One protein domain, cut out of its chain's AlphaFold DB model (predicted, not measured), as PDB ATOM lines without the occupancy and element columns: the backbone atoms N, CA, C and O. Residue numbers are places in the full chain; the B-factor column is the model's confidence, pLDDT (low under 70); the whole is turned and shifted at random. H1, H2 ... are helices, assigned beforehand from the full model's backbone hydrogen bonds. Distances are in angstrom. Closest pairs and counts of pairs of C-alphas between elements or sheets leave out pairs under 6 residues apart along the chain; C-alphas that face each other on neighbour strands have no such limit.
ATOM      1  N   GLY A  91     -24.693 143.016  -5.053       86.69
ATOM      2  CA  GLY A  91     -23.772 143.410  -6.113       86.69
ATOM      3  C   GLY A  91     -22.301 143.389  -5.693       86.69
ATOM      4  O   GLY A  91     -21.947 143.342  -4.513       86.69
ATOM      5  N   VAL A  92     -21.418 143.435  -6.692       85.12
ATOM      6  CA  VAL A  92     -19.956 143.398  -6.512       85.12
ATOM      7  C   VAL A  92     -19.412 144.664  -5.836       85.12
ATOM      8  O   VAL A  92     -18.312 144.671  -5.298       85.12
ATOM      9  N   GLU A  93     -20.183 145.746  -5.820       87.81
ATOM     10  CA  GLU A  93     -19.854 146.987  -5.121       87.81
ATOM     11  C   GLU A  93     -19.723 146.820  -3.598       87.81
ATOM     12  O   GLU A  93     -19.151 147.684  -2.938       87.81
ATOM     13  N   MET A  94     -20.221 145.711  -3.041       85.56
ATOM     14  CA  MET A  94     -20.145 145.414  -1.609       85.56
ATOM     15  C   MET A  94     -18.790 144.838  -1.168       85.56
ATOM     16  O   MET A  94     -18.593 144.652   0.029       85.56
ATOM     17  N   ILE A  95     -17.863 144.551  -2.093       88.50
ATOM     18  CA  ILE A  95     -16.558 143.945  -1.779       88.50
ATOM     19  C   ILE A  95     -15.382 144.872  -2.098       88.50
ATOM     20  O   ILE A  95     -15.358 145.561  -3.119       88.50
ATOM     21  N   GLN A  96     -14.352 144.860  -1.247       89.31
ATOM     22  CA  GLN A  96     -13.100 145.563  -1.525       89.31
ATOM     23  C   GLN A  96     -12.119 144.668  -2.287       89.31
ATOM     24  O   GLN A  96     -12.029 143.461  -2.061       89.31
ATOM     25  N   LYS A  97     -11.276 145.275  -3.133       88.44
ATOM     26  CA  LYS A  97     -10.258 144.546  -3.913       88.44
ATOM     27  C   LYS A  97      -9.349 143.668  -3.042       88.44
ATOM     28  O   LYS A  97      -9.053 142.540  -3.405       88.44
ATOM     29  N   ARG A  98      -8.935 144.167  -1.871       86.00
ATOM     30  CA  ARG A  98      -8.051 143.430  -0.952       86.00
ATOM     31  C   ARG A  98      -8.706 142.162  -0.395       86.00
ATOM     32  O   ARG A  98      -8.019 141.163  -0.202       86.00
ATOM     33  N   GLU A  99     -10.004 142.214  -0.117       84.31
ATOM     34  CA  GLU A  99     -10.776 141.072   0.384       84.31
ATOM     35  C   GLU A  99     -10.952 140.028  -0.720       84.31
ATOM     36  O   GLU A  99     -10.738 138.843  -0.477       84.31
ATOM     37  N   LEU A 100     -11.228 140.480  -1.949       89.69
ATOM     38  CA  LEU A 100     -11.297 139.621  -3.128       89.69
ATOM     39  C   LEU A 100      -9.962 138.916  -3.406       89.69
ATOM     40  O   LEU A 100      -9.943 137.706  -3.616       89.69
ATOM     41  N   ASP A 101      -8.846 139.646  -3.360       88.94
ATOM     42  CA  ASP A 101      -7.506 139.084  -3.567       88.94
ATOM     43  C   ASP A 101      -7.179 138.016  -2.503       88.94
ATOM     44  O   ASP A 101      -6.594 136.977  -2.812       88.94
ATOM     45  N   MET A 102      -7.574 138.247  -1.246       86.62
ATOM     46  CA  MET A 102      -7.383 137.288  -0.153       86.62
ATOM     47  C   MET A 102      -8.253 136.038  -0.330       86.62
ATOM     48  O   MET A 102      -7.743 134.925  -0.213       86.62
ATOM     49  N   ALA A 103      -9.541 136.209  -0.641       88.50
ATOM     50  CA  ALA A 103     -10.456 135.098  -0.888       88.50
ATOM     51  C   ALA A 103     -10.007 134.258  -2.095       88.50
ATOM     52  O   ALA A 103     -10.047 133.033  -2.038       88.50
ATOM     53  N   THR A 104      -9.503 134.906  -3.149       90.56
ATOM     54  CA  THR A 104      -8.990 134.226  -4.350       90.56
ATOM     55  C   THR A 104      -7.803 133.327  -4.010       90.56
ATOM     56  O   THR A 104      -7.811 132.156  -4.375       90.56
ATOM     57  N   ARG A 105      -6.829 133.820  -3.231       90.00
ATOM     58  CA  ARG A 105      -5.687 133.001  -2.781       90.00
ATOM     59  C   ARG A 105      -6.120 131.792  -1.963       90.00
ATOM     60  O   ARG A 105      -5.538 130.726  -2.112       90.00
ATOM     61  N   LEU A 106      -7.134 131.949  -1.112       88.25
ATOM     62  CA  LEU A 106      -7.659 130.828  -0.341       88.25
ATOM     63  C   LEU A 106      -8.322 129.783  -1.246       88.25
ATOM     64  O   LEU A 106      -8.113 128.591  -1.048       88.25
ATOM     65  N   VAL A 107      -9.105 130.219  -2.238       90.62
ATOM     66  CA  VAL A 107      -9.696 129.307  -3.228       90.62
ATOM     67  C   VAL A 107      -8.594 128.547  -3.962       90.62
ATOM     68  O   VAL A 107      -8.702 127.334  -4.102       90.62
ATOM     69  N   GLU A 108      -7.523 129.222  -4.381       90.50
ATOM     70  CA  GLU A 108      -6.371 128.587  -5.032       90.50
ATOM     71  C   GLU A 108      -5.652 127.589  -4.113       90.50
ATOM     72  O   GLU A 108      -5.315 126.494  -4.552       90.50
ATOM     73  N   GLU A 109      -5.446 127.929  -2.839       88.94
ATOM     74  CA  GLU A 109      -4.764 127.067  -1.864       88.94
ATOM     75  C   GLU A 109      -5.586 125.821  -1.492       88.94
ATOM     76  O   GLU A 109      -5.018 124.753  -1.275       88.94
ATOM     77  N   LEU A 110      -6.916 125.940  -1.458       86.12
ATOM     78  CA  LEU A 110      -7.839 124.830  -1.188       86.12
ATOM     79  C   LEU A 110      -8.291 124.087  -2.454       86.12
ATOM     80  O   LEU A 110      -9.077 123.141  -2.362       86.12
ATOM     81  N   SER A 111      -7.833 124.504  -3.635       86.81
ATOM     82  CA  SER A 111      -8.146 123.822  -4.889       86.81
ATOM     83  C   SER A 111      -7.302 122.559  -5.027       86.81
ATOM     84  O   SER A 111      -6.082 122.620  -5.162       86.81
ATOM     85  N   ASP A 112      -7.963 121.406  -5.063       88.38
ATOM     86  CA  ASP A 112      -7.347 120.109  -5.346       88.38
ATOM     87  C   ASP A 112      -8.208 119.323  -6.352       88.38
ATOM     88  O   ASP A 112      -9.314 119.722  -6.733       88.38
ATOM     89  N   ASN A 113      -7.691 118.194  -6.815       87.56
ATOM     90  CA  ASN A 113      -8.361 117.298  -7.735       87.56
ATOM     91  C   ASN A 113      -9.606 116.694  -7.085       87.56
ATOM     92  O   ASN A 113      -9.539 116.048  -6.039       87.56
ATOM     93  N   PHE A 114     -10.739 116.829  -7.767       87.88
ATOM     94  CA  PHE A 114     -11.984 116.217  -7.331       87.88
ATOM     95  C   PHE A 114     -11.900 114.685  -7.405       87.88
ATOM     96  O   PHE A 114     -11.760 114.108  -8.487       87.88
ATOM     97  N   LYS A 115     -12.018 114.026  -6.252       86.50
ATOM     98  CA  LYS A 115     -12.059 112.568  -6.107       86.50
ATOM     99  C   LYS A 115     -13.340 112.185  -5.382       86.50
ATOM    100  O   LYS A 115     -13.501 112.481  -4.207       86.50
ATOM    101  N   LEU A 116     -14.288 111.568  -6.083       83.94
ATOM    102  CA  LEU A 116     -15.584 111.231  -5.482       83.94
ATOM    103  C   LEU A 116     -15.438 110.196  -4.351       83.94
ATOM    104  O   LEU A 116     -16.210 110.214  -3.400       83.94
ATOM    105  N   ASP A 117     -14.430 109.328  -4.443       83.75
ATOM    106  CA  ASP A 117     -14.109 108.273  -3.477       83.75
ATOM    107  C   ASP A 117     -13.638 108.788  -2.111       83.75
ATOM    108  O   ASP A 117     -13.730 108.047  -1.138       83.75
ATOM    109  N   SER A 118     -13.189 110.045  -2.006       81.69
ATOM    110  CA  SER A 118     -12.824 110.639  -0.713       81.69
ATOM    111  C   SER A 118     -14.021 111.146   0.093       81.69
ATOM    112  O   SER A 118     -13.854 111.558   1.241       81.69
ATOM    113  N   TYR A 119     -15.219 111.171  -0.495       82.94
ATOM    114  CA  TYR A 119     -16.429 111.615   0.186       82.94
ATOM    115  C   TYR A 119     -17.188 110.411   0.734       82.94
ATOM    116  O   TYR A 119     -17.576 109.508  -0.007       82.94
ATOM    117  N   HIS A 120     -17.454 110.435   2.036       77.69
ATOM    118  CA  HIS A 120     -18.228 109.408   2.719       77.69
ATOM    119  C   HIS A 120     -19.473 110.004   3.367       77.69
ATOM    120  O   HIS A 120     -19.482 111.157   3.805       77.69
ATOM    121  N   ASP A 121     -20.539 109.207   3.438       83.25
ATOM    122  CA  ASP A 121     -21.748 109.579   4.162       83.25
ATOM    123  C   ASP A 121     -21.507 109.431   5.668       83.25
ATOM    124  O   ASP A 121     -21.788 108.403   6.288       83.25
ATOM    125  N   THR A 122     -20.989 110.504   6.263       82.62
ATOM    126  CA  THR A 122     -20.665 110.565   7.689       82.62
ATOM    127  C   THR A 122     -21.877 110.305   8.581       82.62
ATOM    128  O   THR A 122     -21.711 109.883   9.728       82.62
ATOM    129  N   TYR A 123     -23.097 110.569   8.099       79.75
ATOM    130  CA  TYR A 123     -24.313 110.289   8.855       79.75
ATOM    131  C   TYR A 123     -24.557 108.785   8.925       79.75
ATOM    132  O   TYR A 123     -24.700 108.246  10.025       79.75
ATOM    133  N   THR A 124     -24.538 108.111   7.774       79.00
ATOM    134  CA  THR A 124     -24.711 106.655   7.699       79.00
ATOM    135  C   THR A 124     -23.627 105.936   8.503       79.00
ATOM    136  O   THR A 124     -23.957 105.113   9.355       79.00
ATOM    137  N   GLU A 125     -22.358 106.330   8.374       83.12
ATOM    138  CA  GLU A 125     -21.257 105.752   9.165       83.12
ATOM    139  C   GLU A 125     -21.416 105.971  10.677       83.12
ATOM    140  O   GLU A 125     -21.082 105.118  11.504       83.12
ATOM    141  N   SER A 126     -21.900 107.147  11.083       81.00
ATOM    142  CA  SER A 126     -22.160 107.436  12.495       81.00
ATOM    143  C   SER A 126     -23.334 106.612  13.015       81.00
ATOM    144  O   SER A 126     -23.274 106.093  14.130       81.00
ATOM    145  N   LEU A 127     -24.377 106.436  12.204       83.69
ATOM    146  CA  LEU A 127     -25.527 105.609  12.540       83.69
ATOM    147  C   LEU A 127     -25.149 104.129  12.657       83.69
ATOM    148  O   LEU A 127     -25.533 103.491  13.634       83.69
ATOM    149  N   GLU A 128     -24.358 103.595  11.728       83.94
ATOM    150  CA  GLU A 128     -23.839 102.224  11.786       83.94
ATOM    151  C   GLU A 128     -23.019 101.991  13.057       83.94
ATOM    152  O   GLU A 128     -23.268 101.031  13.790       83.94
ATOM    153  N   ARG A 129     -22.128 102.928  13.412       82.62
ATOM    154  CA  ARG A 129     -21.391 102.878  14.686       82.62
ATOM    155  C   ARG A 129     -22.325 102.878  15.895       82.62
ATOM    156  O   ARG A 129     -22.108 102.116  16.838       82.62
ATOM    157  N   LEU A 130     -23.380 103.696  15.891       82.50
ATOM    158  CA  LEU A 130     -24.379 103.705  16.966       82.50
ATOM    159  C   LEU A 130     -25.141 102.374  17.052       82.50
ATOM    160  O   LEU A 130     -25.383 101.887  18.160       82.50
ATOM    161  N   ILE A 131     -25.506 101.787  15.909       83.75
ATOM    162  CA  ILE A 131     -26.157 100.475  15.826       83.75
ATOM    163  C   ILE A 131     -25.232  99.400  16.397       83.75
ATOM    164  O   ILE A 131     -25.676  98.623  17.240       83.75
ATOM    165  N   GLU A 132     -23.947  99.389  16.039       84.56
ATOM    166  CA  GLU A 132     -22.974  98.443  16.593       84.56
ATOM    167  C   GLU A 132     -22.806  98.576  18.108       84.56
ATOM    168  O   GLU A 132     -22.748  97.574  18.822       84.56
ATOM    169  N   VAL A 133     -22.707  99.806  18.620       83.69
ATOM    170  CA  VAL A 133     -22.556 100.063  20.059       83.69
ATOM    171  C   VAL A 133     -23.790  99.570  20.820       83.69
ATOM    172  O   VAL A 133     -23.639  98.897  21.844       83.69
ATOM    173  N   LYS A 134     -24.994  99.818  20.283       80.31
ATOM    174  CA  LYS A 134     -26.253  99.288  20.834       80.31
ATOM    175  C   LYS A 134     -26.328  97.762  20.744       80.31
ATOM    176  O   LYS A 134     -26.702  97.127  21.726       80.31
ATOM    177  N   ALA A 135     -25.936  97.168  19.617       83.31
ATOM    178  CA  ALA A 135     -25.907  95.716  19.424       83.31
ATOM    179  C   ALA A 135     -24.935  95.021  20.396       83.31
ATOM    180  O   ALA A 135     -25.205  93.918  20.862       83.31
ATOM    181  N   LYS A 136     -23.839  95.695  20.771       85.88
ATOM    182  CA  LYS A 136     -22.871  95.259  21.795       85.88
ATOM    183  C   LYS A 136     -23.343  95.533  23.239       85.88
ATOM    184  O   LYS A 136     -22.552  95.388  24.170       85.88
ATOM    185  N   GLY A 137     -24.598  95.951  23.440       76.12
ATOM    186  CA  GLY A 137     -25.211  96.173  24.755       76.12
ATOM    187  C   GLY A 137     -24.734  97.430  25.492       76.12
ATOM    188  O   GLY A 137     -24.974  97.564  26.690       76.12
ATOM    189  N   LYS A 138     -24.045  98.352  24.809       75.25
ATOM    190  CA  LYS A 138     -23.538  99.599  25.398       75.25
ATOM    191  C   LYS A 138     -24.463 100.764  25.046       75.25
ATOM    192  O   LYS A 138     -24.977 100.847  23.934       75.25
ATOM    193  N   ILE A 139     -24.647 101.694  25.982       68.81
ATOM    194  CA  ILE A 139     -25.358 102.950  25.713       68.81
ATOM    195  C   ILE A 139     -24.410 103.852  24.910       68.81
ATOM    196  O   ILE A 139     -23.326 104.170  25.413       68.81
ATOM    197  N   PRO A 140     -24.763 104.264  23.681       60.66
ATOM    198  CA  PRO A 140     -23.913 105.164  22.922       60.66
ATOM    199  C   PRO A 140     -23.840 106.533  23.600       60.66
ATOM    200  O   PRO A 140     -24.870 107.122  23.923       60.66
ATOM    201  N   LYS A 141     -22.625 107.052  23.801       62.62
ATOM    202  CA  LYS A 141     -22.436 108.463  24.155       62.62
ATOM    203  C   LYS A 141     -22.744 109.303  22.917       62.62
ATOM    204  O   LYS A 141     -22.251 108.981  21.839       62.62
ATOM    205  N   ALA A 142     -23.536 110.361  23.067       56.03
ATOM    206  CA  ALA A 142     -23.702 111.347  22.006       56.03
ATOM    207  C   ALA A 142     -22.328 111.961  21.695       56.03
ATOM    208  O   ALA A 142     -21.707 112.561  22.571       56.03
ATOM    209  N   GLN A 143     -21.833 111.760  20.477       59.53
ATOM    210  CA  GLN A 143     -20.687 112.483  19.939       59.53
ATOM    211  C   GLN A 143     -21.204 113.385  18.829       59.53
ATOM    212  O   GLN A 143     -21.707 112.904  17.817       59.53
ATOM    213  N   GLY A 144     -21.117 114.686  19.069       53.03
ATOM    214  CA  GLY A 144     -21.525 115.732  18.148       53.03
ATOM    215  C   GLY A 144     -21.782 117.007  18.934       53.03
ATOM    216  O   GLY A 144     -22.817 117.130  19.583       53.03
ATOM    217  N   GLU A 145     -20.833 117.939  18.903       52.19
ATOM    218  CA  GLU A 145     -21.174 119.335  19.164       52.19
ATOM    219  C   GLU A 145     -22.090 119.786  18.027       52.19
ATOM    220  O   GLU A 145     -21.801 119.549  16.851       52.19
ATOM    221  N   ALA A 146     -23.236 120.372  18.373       48.53
ATOM    222  CA  ALA A 146     -24.088 120.993  17.372       48.53
ATOM    223  C   ALA A 146     -23.269 122.096  16.679       48.53
ATOM    224  O   ALA A 146     -22.635 122.884  17.387       48.53
ATOM    225  N   PRO A 147     -23.254 122.172  15.335       51.81
ATOM    226  CA  PRO A 147     -22.569 123.256  14.654       51.81
ATOM    227  C   PRO A 147     -23.153 124.579  15.149       51.81
ATOM    228  O   PRO A 147     -24.355 124.825  15.023       51.81
ATOM    229  N   VAL A 148     -22.307 125.403  15.765       56.06
ATOM    230  CA  VAL A 148     -22.702 126.731  16.230       56.06
ATOM    231  C   VAL A 148     -22.959 127.583  14.982       56.06
ATOM    232  O   VAL A 148     -22.053 127.709  14.148       56.06
ATOM    233  N   PRO A 149     -24.170 128.142  14.795       48.88
ATOM    234  CA  PRO A 149     -24.441 129.017  13.666       48.88
ATOM    235  C   PRO A 149     -23.494 130.215  13.745       48.88
ATOM    236  O   PRO A 149     -23.470 130.919  14.749       48.88
ATOM    237  N   THR A 150     -22.686 130.429  12.709       53.88
ATOM    238  CA  THR A 150     -21.820 131.614  12.630       53.88
ATOM    239  C   THR A 150     -22.693 132.758  12.123       53.88
ATOM    240  O   THR A 150     -23.065 132.765  10.952       53.88
ATOM    241  N   THR A 151     -23.134 133.647  13.014       51.97
ATOM    242  CA  THR A 151     -24.152 134.673  12.711       51.97
ATOM    243  C   THR A 151     -23.592 136.004  12.210       51.97
ATOM    244  O   THR A 151     -24.379 136.833  11.763       51.97
ATOM    245  N   GLU A 152     -22.274 136.224  12.235       56.03
ATOM    246  CA  GLU A 152     -21.687 137.538  11.934       56.03
ATOM    247  C   GLU A 152     -20.633 137.480  10.817       56.03
ATOM    248  O   GLU A 152     -19.802 136.579  10.747       56.03
ATOM    249  N   MET A 153     -20.692 138.453   9.904       56.00
ATOM    250  CA  MET A 153     -19.842 138.540   8.706       56.00
ATOM    251  C   MET A 153     -18.359 138.774   9.053       56.00
ATOM    252  O   MET A 153     -17.475 138.299   8.341       56.00
ATOM    253  N   GLU A 154     -18.091 139.459  10.169       56.84
ATOM    254  CA  GLU A 154     -16.745 139.693  10.715       56.84
ATOM    255  C   GLU A 154     -16.075 138.377  11.144       56.84
ATOM    256  O   GLU A 154     -14.901 138.151  10.846       56.84
ATOM    257  N   ASP A 155     -16.858 137.452  11.702       62.66
ATOM    258  CA  ASP A 155     -16.422 136.123  12.142       62.66
ATOM    259  C   ASP A 155     -16.048 135.221  10.943       62.66
ATOM    260  O   ASP A 155     -15.154 134.384  11.019       62.66
ATOM    261  N   ILE A 156     -16.646 135.436   9.764       63.62
ATOM    262  CA  ILE A 156     -16.258 134.711   8.541       63.62
ATOM    263  C   ILE A 156     -14.861 135.147   8.084       63.62
ATOM    264  O   ILE A 156     -14.040 134.302   7.738       63.62
ATOM    265  N   ILE A 157     -14.562 136.450   8.103       66.19
ATOM    266  CA  ILE A 157     -13.239 136.973   7.727       66.19
ATOM    267  C   ILE A 157     -12.169 136.511   8.725       66.19
ATOM    268  O   ILE A 157     -11.050 136.188   8.316       66.19
ATOM    269  N   GLU A 158     -12.497 136.448  10.015       69.81
ATOM    270  CA  GLU A 158     -11.602 135.896  11.037       69.81
ATOM    271  C   GLU A 158     -11.387 134.391  10.858       69.81
ATOM    272  O   GLU A 158     -10.237 133.966  10.760       69.81
ATOM    273  N   LYS A 159     -12.444 133.600  10.652       68.75
ATOM    274  CA  LYS A 159     -12.325 132.161  10.354       68.75
ATOM    275  C   LYS A 159     -11.562 131.873   9.063       68.75
ATOM    276  O   LYS A 159     -10.805 130.906   8.997       68.75
ATOM    277  N   LEU A 160     -11.704 132.717   8.040       63.53
ATOM    278  CA  LEU A 160     -10.903 132.631   6.813       63.53
ATOM    279  C   LEU A 160      -9.412 132.857   7.117       63.53
ATOM    280  O   LEU A 160      -8.566 132.106   6.626       63.53
ATOM    281  N   LYS A 161      -9.073 133.842   7.963       64.31
ATOM    282  CA  LYS A 161      -7.688 134.081   8.412       64.31
ATOM    283  C   LYS A 161      -7.146 132.942   9.276       64.31
ATOM    284  O   LYS A 161      -5.980 132.586   9.123       64.31
ATOM    285  N   GLU A 162      -7.956 132.371  10.164       72.44
ATOM    286  CA  GLU A 162      -7.568 131.220  10.990       72.44
ATOM    287  C   GLU A 162      -7.315 129.971  10.141       72.44
ATOM    288  O   GLU A 162      -6.308 129.287  10.338       72.44
ATOM    289  N   SER A 163      -8.167 129.714   9.144       63.78
ATOM    290  CA  SER A 163      -7.992 128.607   8.198       63.78
ATOM    291  C   SER A 163      -6.656 128.718   7.447       63.78
ATOM    292  O   SER A 163      -5.893 127.753   7.404       63.78
ATOM    293  N   LEU A 164      -6.281 129.922   6.984       60.06
ATOM    294  CA  LEU A 164      -4.972 130.181   6.358       60.06
ATOM    295  C   LEU A 164      -3.784 129.899   7.298       60.06
ATOM    296  O   LEU A 164      -2.744 129.401   6.865       60.06
ATOM    297  N   GLN A 165      -3.915 130.194   8.595       60.84
ATOM    298  CA  GLN A 165      -2.861 129.905   9.578       60.84
ATOM    299  C   GLN A 165      -2.746 128.408   9.893       60.84
ATOM    300  O   GLN A 165      -1.646 127.919  10.165       60.84
ATOM    301  N   HIS A 166      -3.861 127.677   9.852       56.53
ATOM    302  CA  HIS A 166      -3.878 126.227  10.032       56.53
ATOM    303  C   HIS A 166      -3.240 125.486   8.853       56.53
ATOM    304  O   HIS A 166      -2.458 124.563   9.081       56.53
ATOM    305  N   VAL A 167      -3.493 125.923   7.615       54.91
ATOM    306  CA  VAL A 167      -2.874 125.326   6.418       54.91
ATOM    307  C   VAL A 167      -1.356 125.575   6.390       54.91
ATOM    308  O   VAL A 167      -0.587 124.659   6.100       54.91
ATOM    309  N   GLN A 168      -0.884 126.752   6.822       48.66
ATOM    310  CA  GLN A 168       0.555 127.060   6.902       48.66
ATOM    311  C   GLN A 168       1.319 126.287   7.991       48.66
ATOM    312  O   GLN A 168       2.529 126.112   7.867       48.66
ATOM    313  N   LYS A 169       0.651 125.814   9.052       44.88
ATOM    314  CA  LYS A 169       1.285 125.043  10.142       44.88
ATOM    315  C   LYS A 169       1.479 123.554   9.833       44.88
ATOM    316  O   LYS A 169       2.168 122.881  10.596       44.88
ATOM    317  N   HIS A 170       0.886 123.040   8.756       41.81
ATOM    318  CA  HIS A 170       0.947 121.623   8.375       41.81
ATOM    319  C   HIS A 170       1.867 121.330   7.176       41.81
ATOM    320  O   HIS A 170       1.785 120.248   6.594       41.81
TER     321      HIS A 170
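This is residues 91 to 170 of the 171 residues of the protein "Ku domain-containing protein" of uncultured bacterium (UniProt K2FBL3). The printed part is a wide, open loop of chain: H1 and H3 come near each other at one end, H2 sits alone at the far end, and two long links, residues 110 to 121 and residues 136 to 152, run out to H2 and back with an empty middle between them. Contacts between the helices are few, and no helix touches another. There are 80 residues printed, with three named helices in the order H1, H2, H3 and no named strand; the class is all helix. The whole is extended, with a radius of gyration of the C-alphas of 19.2 A, and elongated, spanning 58 by 31 by 30 A.

The printed part begins at Gly 91, with its C-alpha at (-23.772, 143.410, -6.113). H1 is residues 97 to 109, 18.4 A from first to last C-alpha, and begins at C-alpha 97 at (-10.258, 144.546, -3.913). H2 is residues 122 to 135, 19.6 A long in the same measure, and ends at C-alpha 135 at (-25.907, 95.716, 19.424). H3 is residues 153 to 168, 23.5 A from first to last C-alpha, the longest helix by residues, and ends at C-alpha 168 at (0.555, 127.060, 6.902).

H1 and H3 are close but not clearly touching, with 1 pair of C-alphas within 8 A, those of Leu 106 and Leu 164, 7.2 A apart. Their centres are 11.7 A apart. They run the same way at a steep tilt of 42 degrees. H1 and H2 are apart, and so are H2 and H3. In H1, H2 and H3 every O i to N i+4 pair is within hydrogen-bond range.

The two C-alphas farthest apart are those of Glu 93 and Gly 137, at 59.2 A. The printed part has no cut. The link from H1 to H2, 12 residues, and the link from H2 to H3, 17 residues, are both long. Residues 91 to 98 stand free, as do residues 111 to 125, of which 122 to 125 belong to H2, residues 144 to 149, and residues 151 to 156, of which 153 to 156 belong to H3. The mean pLDDT of the printed part is 74.2, and 31 residues are under 70, namely residues 139 to 161 and residues 163 to 170. The mean is 89 in H1, 82 in H2 and 62 in H3.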